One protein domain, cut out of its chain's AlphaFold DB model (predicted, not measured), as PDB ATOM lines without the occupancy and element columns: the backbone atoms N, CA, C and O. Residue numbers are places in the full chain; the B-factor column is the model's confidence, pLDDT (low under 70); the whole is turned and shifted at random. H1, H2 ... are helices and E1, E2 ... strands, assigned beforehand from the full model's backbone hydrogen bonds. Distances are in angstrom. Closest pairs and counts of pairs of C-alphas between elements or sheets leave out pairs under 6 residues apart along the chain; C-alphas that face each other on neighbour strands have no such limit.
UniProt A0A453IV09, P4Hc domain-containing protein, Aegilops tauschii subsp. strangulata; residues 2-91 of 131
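Overview. This is residues 2 to 91 of the 131 residues of the protein "P4Hc domain-containing protein" of Aegilops tauschii subsp. strangulata (UniProt A0A453IV09). Little regular structure is here: a two-strand antiparallel ribbon, E1 and E2, has the long helix H1 beyond one end, and long loops with little H2 make up much of the rest. The 90 printed residues run E1, H1, E2, H2; the class is mixed, with 28 residues in named elements. It is only just compact, close to loose, with a radius of gyration of the C-alphas of 14.4 A and spans of 35 by 35 by 21 A.

Along the chain. Find C-alpha 19 at (-1.788, -26.823, -23.501), where E1, residues 19 to 23, begins; E2 is residues 52 to 56. H1, residues 29 to 42, runs 20.0 A, and H2, residues 77 to 80, ends at (-12.813, -43.422, -13.364).

Arrangement. Look between E1 and E2, antiparallel at 157 degrees: N 21 and O 54 are 3.0 A apart, within hydrogen-bond range. The closest C-alphas of E1 and H1, Leu 23 and Val 31, are 7.7 A apart. H2 is apart from E1 and H1. In H1 every O i to N i+4 pair is within hydrogen-bond range; H2 is too short for one.

Size, cuts and confidence. The printed part has no cut. E2 to H2 is a long link. Confidence is under 70 at residues 2 to 15 and 71 to 81.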
ATOM      1  N   VAL A   2      -1.669 -35.596 -23.252       58.44
ATOM      2  CA  VAL A   2      -2.631 -36.725 -23.213       58.44
ATOM      3  C   VAL A   2      -2.496 -37.513 -21.913       58.44
ATOM      4  O   VAL A   2      -1.455 -37.450 -21.266       58.44
ATOM      5  N   VAL A   3      -3.535 -38.266 -21.542       58.66
ATOM      6  CA  VAL A   3      -3.462 -39.218 -20.427       58.66
ATOM      7  C   VAL A   3      -2.720 -40.464 -20.903       58.66
ATOM      8  O   VAL A   3      -3.163 -41.145 -21.828       58.66
ATOM      9  N   ASP A   4      -1.589 -40.758 -20.274       59.81
ATOM     10  CA  ASP A   4      -0.844 -41.986 -20.514       59.81
ATOM     11  C   ASP A   4      -1.694 -43.210 -20.129       59.81
ATOM     12  O   ASP A   4      -2.272 -43.279 -19.041       59.81
ATOM     13  N   ARG A   5      -1.789 -44.191 -21.033       53.19
ATOM     14  CA  ARG A   5      -2.695 -45.341 -20.866       53.19
ATOM     15  C   ARG A   5      -2.258 -46.303 -19.762       53.19
ATOM     16  O   ARG A   5      -3.099 -47.037 -19.254       53.19
ATOM     17  N   LEU A   6      -0.973 -46.313 -19.411       51.44
ATOM     18  CA  LEU A   6      -0.405 -47.229 -18.421       51.44
ATOM     19  C   LEU A   6      -0.442 -46.625 -17.015       51.44
ATOM     20  O   LEU A   6      -0.751 -47.310 -16.046       51.44
ATOM     21  N   THR A   7      -0.161 -45.329 -16.906       53.72
ATOM     22  CA  THR A   7       0.049 -44.624 -15.637       53.72
ATOM     23  C   THR A   7      -1.099 -43.690 -15.268       53.72
ATOM     24  O   THR A   7      -1.234 -43.318 -14.106       53.72
ATOM     25  N   GLY A   8      -1.939 -43.289 -16.228       52.75
ATOM     26  CA  GLY A   8      -3.001 -42.303 -16.021       52.75
ATOM     27  C   GLY A   8      -2.510 -40.865 -15.820       52.75
ATOM     28  O   GLY A   8      -3.322 -39.999 -15.503       52.75
ATOM     29  N   LYS A   9      -1.208 -40.590 -15.981       48.41
ATOM     30  CA  LYS A   9      -0.629 -39.248 -15.816       48.41
ATOM     31  C   LYS A   9      -0.722 -38.432 -17.105       48.41
ATOM     32  O   LYS A   9      -0.717 -38.984 -18.203       48.41
ATOM     33  N   SER A  10      -0.775 -37.109 -16.966       50.06
ATOM     34  CA  SER A  10      -0.720 -36.178 -18.097       50.06
ATOM     35  C   SER A  10       0.707 -36.107 -18.647       50.06
ATOM     36  O   SER A  10       1.626 -35.752 -17.912       50.06
ATOM     37  N   VAL A  11       0.899 -36.444 -19.924       61.00
ATOM     38  CA  VAL A  11       2.212 -36.444 -20.592       61.00
ATOM     39  C   VAL A  11       2.215 -35.573 -21.849       61.00
ATOM     40  O   VAL A  11       1.185 -35.387 -22.512       61.00
ATOM     41  N   MET A  12       3.390 -35.035 -22.191       56.81
ATOM     42  CA  MET A  12       3.625 -34.384 -23.481       56.81
ATOM     43  C   MET A  12       3.433 -35.406 -24.600       56.81
ATOM     44  O   MET A  12       3.925 -36.529 -24.523       56.81
ATOM     45  N   SER A  13       2.675 -35.031 -25.625       64.25
ATOM     46  CA  SER A  13       2.271 -35.942 -26.689       64.25
ATOM     47  C   SER A  13       2.509 -35.301 -28.040       64.25
ATOM     48  O   SER A  13       2.107 -34.163 -28.255       64.25
ATOM     49  N   GLN A  14       3.091 -36.071 -28.956       67.38
ATOM     50  CA  GLN A  14       3.178 -35.716 -30.375       67.38
ATOM     51  C   GLN A  14       1.803 -35.765 -31.066       67.38
ATOM     52  O   GLN A  14       1.624 -35.216 -32.145       67.38
ATOM     53  N   VAL A  15       0.822 -36.415 -30.428       69.06
ATOM     54  CA  VAL A  15      -0.537 -36.614 -30.949       69.06
ATOM     55  C   VAL A  15      -1.458 -35.464 -30.541       69.06
ATOM     56  O   VAL A  15      -2.295 -35.057 -31.335       69.06
ATOM     57  N   ARG A  16      -1.289 -34.919 -29.326       79.44
ATOM     58  CA  ARG A  16      -1.980 -33.712 -28.838       79.44
ATOM     59  C   ARG A  16      -0.983 -32.728 -28.252       79.44
ATOM     60  O   ARG A  16      -0.581 -32.845 -27.085       79.44
ATOM     61  N   THR A  17      -0.663 -31.720 -29.048       85.94
ATOM     62  CA  THR A  17       0.385 -30.741 -28.746       85.94
ATOM     63  C   THR A  17      -0.137 -29.490 -28.040       85.94
ATOM     64  O   THR A  17       0.644 -28.593 -27.755       85.94
ATOM     65  N   SER A  18      -1.428 -29.450 -27.691       89.75
ATOM     66  CA  SER A  18      -2.040 -28.341 -26.952       89.75
ATOM     67  C   SER A  18      -1.571 -28.244 -25.498       89.75
ATOM     68  O   SER A  18      -1.225 -29.250 -24.853       89.75
ATOM     69  N   SER A  19      -1.700 -27.037 -24.947       91.56
ATOM     70  CA  SER A  19      -1.788 -26.823 -23.501       91.56
ATOM     71  C   SER A  19      -3.238 -27.000 -23.030       91.56
ATOM     72  O   SER A  19      -4.178 -26.981 -23.833       91.56
ATOM     73  N   GLY A  20      -3.435 -27.251 -21.736       92.69
ATOM     74  CA  GLY A  20      -4.776 -27.425 -21.191       92.69
ATOM     75  C   GLY A  20      -4.822 -27.489 -19.674       92.69
ATOM     76  O   GLY A  20      -3.823 -27.793 -19.026       92.69
ATOM     77  N   THR A  21      -6.005 -27.217 -19.135       93.62
ATOM     78  CA  THR A  21      -6.321 -27.296 -17.707       93.62
ATOM     79  C   THR A  21      -7.736 -27.836 -17.506       93.62
ATOM     80  O   THR A  21      -8.525 -27.889 -18.451       93.62
ATOM     81  N   PHE A  22      -8.057 -28.243 -16.282       94.69
ATOM     82  CA  PHE A  22      -9.406 -28.637 -15.885       94.69
ATOM     83  C   PHE A  22      -9.985 -27.605 -14.926       94.69
ATOM     84  O   PHE A  22      -9.304 -27.170 -13.999       94.69
ATOM     85  N   LEU A  23     -11.251 -27.260 -15.134       96.69
ATOM     86  CA  LEU A  23     -12.057 -26.510 -14.178       96.69
ATOM     87  C   LEU A  23     -12.846 -27.528 -13.345       96.69
ATOM     88  O   LEU A  23     -13.602 -28.308 -13.933       96.69
ATOM     89  N   PRO A  24     -12.664 -27.595 -12.012       96.19
ATOM     90  CA  PRO A  24     -13.461 -28.470 -11.163       96.19
ATOM     91  C   PRO A  24     -14.965 -28.259 -11.346       96.19
ATOM     92  O   PRO A  24     -15.422 -27.152 -11.642       96.19
ATOM     93  N   LYS A  25     -15.742 -29.325 -11.123       94.94
ATOM     94  CA  LYS A  25     -17.202 -29.256 -11.214       94.94
ATOM     95  C   LYS A  25     -17.749 -28.152 -10.320       94.94
ATOM     96  O   LYS A  25     -17.371 -28.076  -9.149       94.94
ATOM     97  N   LYS A  26     -18.652 -27.332 -10.862       96.50
ATOM     98  CA  LYS A  26     -19.265 -26.199 -10.145       96.50
ATOM     99  C   LYS A  26     -18.234 -25.271  -9.468       96.50
ATOM    100  O   LYS A  26     -18.518 -24.736  -8.399       96.50
ATOM    101  N   GLN A  27     -17.045 -25.093 -10.065       97.69
ATOM    102  CA  GLN A  27     -15.955 -24.274  -9.505       97.69
ATOM    103  C   GLN A  27     -16.431 -22.878  -9.074       97.69
ATOM    104  O   GLN A  27     -16.070 -22.396  -8.003       97.69
ATOM    105  N   ASP A  28     -17.224 -22.229  -9.921       98.38
ATOM    106  CA  ASP A  28     -17.856 -20.945  -9.651       98.38
ATOM    107  C   ASP A  28     -19.232 -20.877 -10.330       98.38
ATOM    108  O   ASP A  28     -19.670 -21.818 -10.999       98.38
ATOM    109  N   ARG A  29     -19.928 -19.746 -10.157       98.50
ATOM    110  CA  ARG A  29     -21.266 -19.538 -10.726       98.50
ATOM    111  C   ARG A  29     -21.279 -19.645 -12.253       98.50
ATOM    112  O   ARG A  29     -22.259 -20.127 -12.803       98.50
ATOM    113  N   VAL A  30     -20.222 -19.204 -12.936       98.31
ATOM    114  CA  VAL A  30     -20.147 -19.250 -14.402       98.31
ATOM    115  C   VAL A  30     -20.025 -20.697 -14.864       98.31
ATOM    116  O   VAL A  30     -20.819 -21.137 -15.695       98.31
ATOM    117  N   VAL A  31     -19.088 -21.452 -14.287       98.19
ATOM    118  CA  VAL A  31     -18.886 -22.875 -14.600       98.19
ATOM    119  C   VAL A  31     -20.150 -23.682 -14.301       98.19
ATOM    120  O   VAL A  31     -20.606 -24.433 -15.160       98.19
ATOM    121  N   ALA A  32     -20.772 -23.471 -13.137       98.19
ATOM    122  CA  ALA A  32     -22.011 -24.155 -12.766       98.19
ATOM    123  C   ALA A  32     -23.153 -23.880 -13.761       98.19
ATOM    124  O   ALA A  32     -23.816 -24.812 -14.206       98.19
ATOM    125  N   THR A  33     -23.341 -22.622 -14.181       98.50
ATOM    126  CA  THR A  33     -24.363 -22.269 -15.180       98.50
ATOM    127  C   THR A  33     -24.079 -22.886 -16.553       98.50
ATOM    128  O   THR A  33     -25.014 -23.255 -17.264       98.50
ATOM    129  N   ILE A  34     -22.811 -23.014 -16.956       98.38
ATOM    130  CA  ILE A  34     -22.450 -23.695 -18.210       98.38
ATOM    131  C   ILE A  34     -22.804 -25.185 -18.126       98.38
ATOM    132  O   ILE A  34     -23.437 -25.707 -19.043       98.38
ATOM    133  N   GLU A  35     -22.457 -25.857 -17.028       98.31
ATOM    134  CA  GLU A  35     -22.797 -27.269 -16.806       98.31
ATOM    135  C   GLU A  35     -24.316 -27.511 -16.818       98.31
ATOM    136  O   GLU A  35     -24.781 -28.456 -17.453       98.31
ATOM    137  N   GLU A  36     -25.098 -26.641 -16.171       98.25
ATOM    138  CA  GLU A  36     -26.566 -26.699 -16.176       98.25
ATOM    139  C   GLU A  36     -27.140 -26.565 -17.594       98.25
ATOM    140  O   GLU A  36     -28.029 -27.322 -17.985       98.25
ATOM    141  N   ARG A  37     -26.606 -25.640 -18.403       98.50
ATOM    142  CA  ARG A  37     -27.029 -25.461 -19.802       98.50
ATOM    143  C   ARG A  37     -26.693 -26.672 -20.666       98.50
ATOM    144  O   ARG A  37     -27.511 -27.062 -21.494       98.50
ATOM    145  N   ILE A  38     -25.517 -27.269 -20.471       98.19
ATOM    146  CA  ILE A  38     -25.119 -28.496 -21.170       98.19
ATOM    147  C   ILE A  38     -26.073 -29.639 -20.812       98.19
ATOM    148  O   ILE A  38     -26.555 -30.329 -21.710       98.19
ATOM    149  N   ALA A  39     -26.384 -29.818 -19.527       98.06
ATOM    150  CA  ALA A  39     -27.313 -30.848 -19.069       98.06
ATOM    151  C   ALA A  39     -28.712 -30.654 -19.678       98.06
ATOM    152  O   ALA A  39     -29.278 -31.585 -20.249       98.06
ATOM    153  N   ALA A  40     -29.230 -29.422 -19.650       98.25
ATOM    154  CA  ALA A  40     -30.525 -29.092 -20.236       98.25
ATOM    155  C   ALA A  40     -30.570 -29.330 -21.757       98.25
ATOM    156  O   ALA A  40     -31.543 -29.884 -22.260       98.25
ATOM    157  N   TRP A  41     -29.521 -28.944 -22.494       98.12
ATOM    158  CA  TRP A  41     -29.462 -29.104 -23.951       98.12
ATOM    159  C   TRP A  41     -29.301 -30.564 -24.388       98.12
ATOM    160  O   TRP A  41     -29.938 -31.002 -25.343       98.12
ATOM    161  N   THR A  42     -28.464 -31.325 -23.684       97.50
ATOM    162  CA  THR A  42     -28.195 -32.735 -24.012       97.50
ATOM    163  C   THR A  42     -29.255 -33.691 -23.469       97.50
ATOM    164  O   THR A  42     -29.274 -34.853 -23.866       97.50
ATOM    165  N   MET A  43     -30.122 -33.220 -22.564       97.62
ATOM    166  CA  MET A  43     -31.048 -34.041 -21.771       97.62
ATOM    167  C   MET A  43     -30.333 -35.140 -20.962       97.62
ATOM    168  O   MET A  43     -30.924 -36.170 -20.635       97.62
ATOM    169  N   LEU A  44     -29.056 -34.925 -20.629       96.00
ATOM    170  CA  LEU A  44     -28.263 -35.810 -19.780       96.00
ATOM    171  C   LEU A  44     -28.132 -35.213 -18.369       96.00
ATOM    172  O   LEU A  44     -27.959 -33.999 -18.241       96.00
ATOM    173  N   PRO A  45     -28.165 -36.035 -17.302       95.19
ATOM    174  CA  PRO A  45     -28.003 -35.542 -15.935       95.19
ATOM    175  C   PRO A  45     -26.647 -34.853 -15.715       95.19
ATOM    176  O   PRO A  45     -25.603 -35.367 -16.127       95.19
ATOM    177  N   GLN A  46     -26.640 -33.703 -15.032       94.31
ATOM    178  CA  GLN A  46     -25.430 -32.899 -14.791       94.31
ATOM    179  C   GLN A  46     -24.366 -33.663 -13.978       94.31
ATOM    180  O   GLN A  46     -23.154 -33.463 -14.132       94.31
ATOM    181  N   GLU A  47     -24.791 -34.565 -13.098       92.69
ATOM    182  CA  GLU A  47     -23.923 -35.427 -12.302       92.69
ATOM    183  C   GLU A  47     -23.021 -36.323 -13.162       92.69
ATOM    184  O   GLU A  47     -21.887 -36.574 -12.750       92.69
ATOM    185  N   ASN A  48     -23.453 -36.681 -14.378       91.81
ATOM    186  CA  ASN A  48     -22.700 -37.530 -15.305       91.81
ATOM    187  C   ASN A  48     -21.576 -36.777 -16.033       91.81
ATOM    188  O   ASN A  48     -20.697 -37.406 -16.619       91.81
ATOM    189  N   GLY A  49     -21.593 -35.441 -16.018       92.25
ATOM    190  CA  GLY A  49     -20.553 -34.632 -16.646       92.25
ATOM    191  C   GLY A  49     -19.211 -34.740 -15.917       92.25
ATOM    192  O   GLY A  49     -19.150 -34.632 -14.687       92.25
ATOM    193  N   GLU A  50     -18.131 -34.908 -16.680       92.44
ATOM    194  CA  GLU A  50     -16.759 -34.715 -16.200       92.44
ATOM    195  C   GLU A  50     -16.464 -33.219 -15.969       92.44
ATOM    196  O   GLU A  50     -17.168 -32.345 -16.475       92.44
ATOM    197  N   SER A  51     -15.398 -32.915 -15.222       94.56
ATOM    198  CA  SER A  51     -14.860 -31.551 -15.115       94.56
ATOM    199  C   SER A  51     -14.557 -30.968 -16.501       94.56
ATOM    200  O   SER A  51     -13.972 -31.653 -17.345       94.56
ATOM    201  N   ILE A  52     -14.887 -29.692 -16.725       96.88
ATOM    202  CA  ILE A  52     -14.656 -29.031 -18.017       96.88
ATOM    203  C   ILE A  52     -13.154 -28.970 -18.304       96.88
ATOM    204  O   ILE A  52     -12.373 -28.443 -17.508       96.88
ATOM    205  N   GLN A  53     -12.748 -29.477 -19.469       96.44
ATOM    206  CA  GLN A  53     -11.378 -29.369 -19.956       96.44
ATOM    207  C   GLN A  53     -11.241 -28.156 -20.884       96.44
ATOM    208  O   GLN A  53     -11.842 -28.117 -21.954       96.44
ATOM    209  N   VAL A  54     -10.403 -27.192 -20.501       96.81
ATOM    210  CA  VAL A  54     -10.070 -26.025 -21.329       96.81
ATOM    211  C   VAL A  54      -8.755 -26.280 -22.047       96.81
ATOM    212  O   VAL A  54      -7.783 -26.740 -21.443       96.81
ATOM    213  N   LEU A  55      -8.719 -25.971 -23.341       96.19
ATOM    214  CA  LEU A  55      -7.579 -26.232 -24.212       96.19
ATOM    215  C   LEU A  55      -7.186 -24.990 -24.975       96.19
ATOM    216  O   LEU A  55      -8.040 -24.246 -25.448       96.19
ATOM    217  N   ARG A  56      -5.877 -24.823 -25.146       95.81
ATOM    218  CA  ARG A  56      -5.313 -23.772 -25.978       95.81
ATOM    219  C   ARG A  56      -4.338 -24.380 -26.973       95.81
ATOM    220  O   ARG A  56      -3.386 -25.060 -26.581       95.81
ATOM    221  N   TYR A  57      -4.606 -24.097 -28.242       94.25
ATOM    222  CA  TYR A  57      -3.777 -24.465 -29.377       94.25
ATOM    223  C   TYR A  57      -3.084 -23.208 -29.894       94.25
ATOM    224  O   TYR A  57      -3.729 -22.204 -30.191       94.25
ATOM    225  N   GLU A  58      -1.762 -23.255 -29.959       94.06
ATOM    226  CA  GLU A  58      -0.951 -22.258 -30.652       94.06
ATOM    227  C   GLU A  58      -0.813 -22.616 -32.135       94.06
ATOM    228  O   GLU A  58      -1.191 -23.706 -32.570       94.06
ATOM    229  N   SER A  59      -0.260 -21.693 -32.925       92.88
ATOM    230  CA  SER A  59      -0.017 -21.937 -34.348       92.88
ATOM    231  C   SER A  59       0.805 -23.214 -34.554       92.88
ATOM    232  O   SER A  59       1.827 -23.421 -33.900       92.88
ATOM    233  N   GLY A  60       0.336 -24.087 -35.446       91.06
ATOM    234  CA  GLY A  60       0.956 -25.383 -35.734       91.06
ATOM    235  C   GLY A  60       0.654 -26.496 -34.720       91.06
ATOM    236  O   GLY A  60       1.003 -27.649 -34.973       91.06
ATOM    237  N   GLN A  61      -0.012 -26.204 -33.598       93.94
ATOM    238  CA  GLN A  61      -0.470 -27.246 -32.679       93.94
ATOM    239  C   GLN A  61      -1.734 -27.927 -33.202       93.94
ATOM    240  O   GLN A  61      -2.551 -27.329 -33.899       93.94
ATOM    241  N   LYS A  62      -1.905 -29.201 -32.847       92.25
ATOM    242  CA  LYS A  62      -2.993 -30.039 -33.351       92.25
ATOM    243  C   LYS A  62      -3.377 -31.139 -32.375       92.25
ATOM    244  O   LYS A  62      -2.693 -31.392 -31.374       92.25
ATOM    245  N   TYR A  63      -4.481 -31.798 -32.699       92.44
ATOM    246  CA  TYR A  63      -4.820 -33.106 -32.169       92.44
ATOM    247  C   TYR A  63      -5.162 -34.029 -33.339       92.44
ATOM    248  O   TYR A  63      -6.043 -33.710 -34.130       92.44
ATOM    249  N   GLU A  64      -4.456 -35.151 -33.463       90.56
ATOM    250  CA  GLU A  64      -4.822 -36.193 -34.423       90.56
ATOM    251  C   GLU A  64      -6.239 -36.746 -34.167       90.56
ATOM    252  O   GLU A  64      -6.679 -36.805 -33.006       90.56
ATOM    253  N   PRO A  65      -6.939 -37.205 -35.222       91.50
ATOM    254  CA  PRO A  65      -8.237 -37.854 -35.092       91.50
ATOM    255  C   PRO A  65      -8.213 -39.009 -34.086       91.50
ATOM    256  O   PRO A  65      -7.309 -39.849 -34.078       91.50
ATOM    257  N   HIS A  66      -9.220 -39.056 -33.221       90.69
ATOM    258  CA  HIS A  66      -9.337 -40.050 -32.160       90.69
ATOM    259  C   HIS A  66     -10.803 -40.273 -31.787       90.69
ATOM    260  O   HIS A  66     -11.708 -39.635 -32.317       90.69
ATOM    261  N   VAL A  67     -11.020 -41.209 -30.865       89.38
ATOM    262  CA  VAL A  67     -12.314 -41.434 -30.227       89.38
ATOM    263  C   VAL A  67     -12.255 -40.961 -28.782       89.38
ATOM    264  O   VAL A  67     -11.263 -41.211 -28.094       89.38
ATOM    265  N   ASP A  68     -13.320 -40.307 -28.325       89.50
ATOM    266  CA  ASP A  68     -13.420 -39.827 -26.943       89.50
ATOM    267  C   ASP A  68     -13.790 -40.931 -25.954       89.50
ATOM    268  O   ASP A  68     -13.452 -40.843 -24.772       89.50
ATOM    269  N   PHE A  69     -14.457 -41.991 -26.417       83.44
ATOM    270  CA  PHE A  69     -14.784 -43.118 -25.558       83.44
ATOM    271  C   PHE A  69     -13.530 -43.922 -25.197       83.44
ATOM    272  O   PHE A  69     -12.619 -44.152 -25.998       83.44
ATOM    273  N   ILE A  70     -13.503 -44.417 -23.963       70.50
ATOM    274  CA  ILE A  70     -12.450 -45.317 -23.500       70.50
ATOM    275  C   ILE A  70     -12.676 -46.685 -24.151       70.50
ATOM    276  O   ILE A  70     -13.745 -47.267 -24.004       70.50
ATOM    277  N   ARG A  71     -11.682 -47.231 -24.861       65.12
ATOM    278  CA  ARG A  71     -11.761 -48.604 -25.396       65.12
ATOM    279  C   ARG A  71     -11.687 -49.600 -24.228       65.12
ATOM    280  O   ARG A  71     -10.814 -49.458 -23.375       65.12
ATOM    281  N   HIS A  72     -12.568 -50.605 -24.215       56.03
ATOM    282  CA  HIS A  72     -12.831 -51.585 -23.136       56.03
ATOM    283  C   HIS A  72     -11.626 -52.350 -22.534       56.03
ATOM    284  O   HIS A  72     -11.802 -53.155 -21.627       56.03
ATOM    285  N   THR A  73     -10.397 -52.134 -23.000       56.19
ATOM    286  CA  THR A  73      -9.208 -52.901 -22.599       56.19
ATOM    287  C   THR A  73      -8.366 -52.250 -21.495       56.19
ATOM    288  O   THR A  73      -7.368 -52.831 -21.068       56.19
ATOM    289  N   ALA A  74      -8.735 -51.066 -20.994       57.19
ATOM    290  CA  ALA A  74      -8.006 -50.413 -19.904       57.19
ATOM    291  C   ALA A  74      -8.403 -50.999 -18.532       57.19
ATOM    292  O   ALA A  74      -9.518 -50.793 -18.052       57.19
ATOM    293  N   LYS A  75      -7.489 -51.727 -17.870       52.84
ATOM    294  CA  LYS A  75      -7.677 -52.201 -16.482       52.84
ATOM    295  C   LYS A  75      -7.976 -51.012 -15.545       52.84
ATOM    296  O   LYS A  75      -7.287 -49.998 -15.612       52.84
ATOM    297  N   GLY A  76      -8.975 -51.144 -14.661       55.44
ATOM    298  CA  GLY A  76      -9.414 -50.074 -13.738       55.44
ATOM    299  C   GLY A  76     -10.561 -49.193 -14.260       55.44
ATOM    300  O   GLY A  76     -10.801 -48.111 -13.743       55.44
ATOM    301  N   TYR A  77     -11.268 -49.642 -15.295       52.16
ATOM    302  CA  TYR A  77     -12.271 -48.873 -16.034       52.16
ATOM    303  C   TYR A  77     -13.448 -48.320 -15.189       52.16
ATOM    304  O   TYR A  77     -13.836 -47.165 -15.359       52.16
ATOM    305  N   HIS A  78     -13.973 -49.080 -14.224       51.66
ATOM    306  CA  HIS A  78     -15.102 -48.622 -13.395       51.66
ATOM    307  C   HIS A  78     -14.731 -47.537 -12.374       51.66
ATOM    308  O   HIS A  78     -15.603 -46.794 -11.937       51.66
ATOM    309  N   SER A  79     -13.455 -47.403 -12.002       52.78
ATOM    310  CA  SER A  79     -13.034 -46.465 -10.954       52.78
ATOM    311  C   SER A  79     -12.798 -45.033 -11.449       52.78
ATOM    312  O   SER A  79     -12.402 -44.182 -10.657       52.78
ATOM    313  N   ARG A  80     -13.044 -44.743 -12.740       54.62
ATOM    314  CA  ARG A  80     -12.813 -43.422 -13.364       54.62
ATOM    315  C   ARG A  80     -14.051 -42.761 -13.993       54.62
ATOM    316  O   ARG A  80     -13.888 -41.808 -14.742       54.62
ATOM    317  N   GLY A  81     -15.264 -43.226 -13.686       58.31
ATOM    318  CA  GLY A  81     -16.500 -42.523 -14.075       58.31
ATOM    319  C   GLY A  81     -17.246 -43.059 -15.306       58.31
ATOM    320  O   GLY A  81     -18.232 -42.453 -15.707       58.31
ATOM    321  N   GLY A  82     -16.849 -44.207 -15.871       71.06
ATOM    322  CA  GLY A  82     -17.594 -44.886 -16.947       71.06
ATOM    323  C   GLY A  82     -17.170 -44.514 -18.380       71.06
ATOM    324  O   GLY A  82     -16.068 -44.015 -18.606       71.06
ATOM    325  N   HIS A  83     -18.018 -44.828 -19.373       81.62
ATOM    326  CA  HIS A  83     -17.773 -44.575 -20.801       81.62
ATOM    327  C   HIS A  83     -18.415 -43.243 -21.185       81.62
ATOM    328  O   HIS A  83     -19.577 -42.995 -20.863       81.62
ATOM    329  N   ARG A  84     -17.688 -42.423 -21.948       88.62
ATOM    330  CA  ARG A  84     -18.243 -41.212 -22.558       88.62
ATOM    331  C   ARG A  84     -19.210 -41.594 -23.671       88.62
ATOM    332  O   ARG A  84     -18.813 -42.262 -24.624       88.62
ATOM    333  N   VAL A  85     -20.460 -41.163 -23.534       91.62
ATOM    334  CA  VAL A  85     -21.527 -41.376 -24.527       91.62
ATOM    335  C   VAL A  85     -21.667 -40.205 -25.500       91.62
ATOM    336  O   VAL A  85     -22.134 -40.392 -26.617       91.62
ATOM    337  N   ALA A  86     -21.251 -39.007 -25.085       93.94
ATOM    338  CA  ALA A  86     -21.318 -37.786 -25.873       93.94
ATOM    339  C   ALA A  86     -20.199 -36.820 -25.457       93.94
ATOM    340  O   ALA A  86     -19.738 -36.855 -24.314       93.94
ATOM    341  N   THR A  87     -19.825 -35.933 -26.378       95.62
ATOM    342  CA  THR A  87     -18.890 -34.830 -26.138       95.62
ATOM    343  C   THR A  87     -19.544 -33.525 -26.569       95.62
ATOM    344  O   THR A  87     -20.028 -33.414 -27.693       95.62
ATOM    345  N   VAL A  88     -19.522 -32.521 -25.690       97.00
ATOM    346  CA  VAL A  88     -19.873 -31.141 -26.044       97.00
ATOM    347  C   VAL A  88     -18.583 -30.352 -26.213       97.00
ATOM    348  O   VAL A  88     -17.884 -30.078 -25.237       97.00
ATOM    349  N   LEU A  89     -18.258 -30.002 -27.458       96.75
ATOM    350  CA  LEU A  89     -17.090 -29.193 -27.792       96.75
ATOM    351  C   LEU A  89     -17.515 -27.735 -27.995       96.75
ATOM    352  O   LEU A  89     -18.324 -27.438 -28.870       96.75
ATOM    353  N   MET A  90     -16.962 -26.829 -27.189       96.44
ATOM    354  CA  MET A  90     -17.253 -25.393 -27.246       96.44
ATOM    355  C   MET A  90     -16.029 -24.626 -27.754       96.44
ATOM    356  O   MET A  90     -14.944 -24.744 -27.181       96.44
ATOM    357  N   TYR A  91     -16.204 -23.814 -28.796       96.38
ATOM    358  CA  TYR A  91     -15.172 -22.895 -29.278       96.38
ATOM    359  C   TYR A  91     -15.199 -21.607 -28.452       96.38
ATOM    360  O   TYR A  91     -16.252 -20.994 -28.299       96.38
TER     361      TYR A  91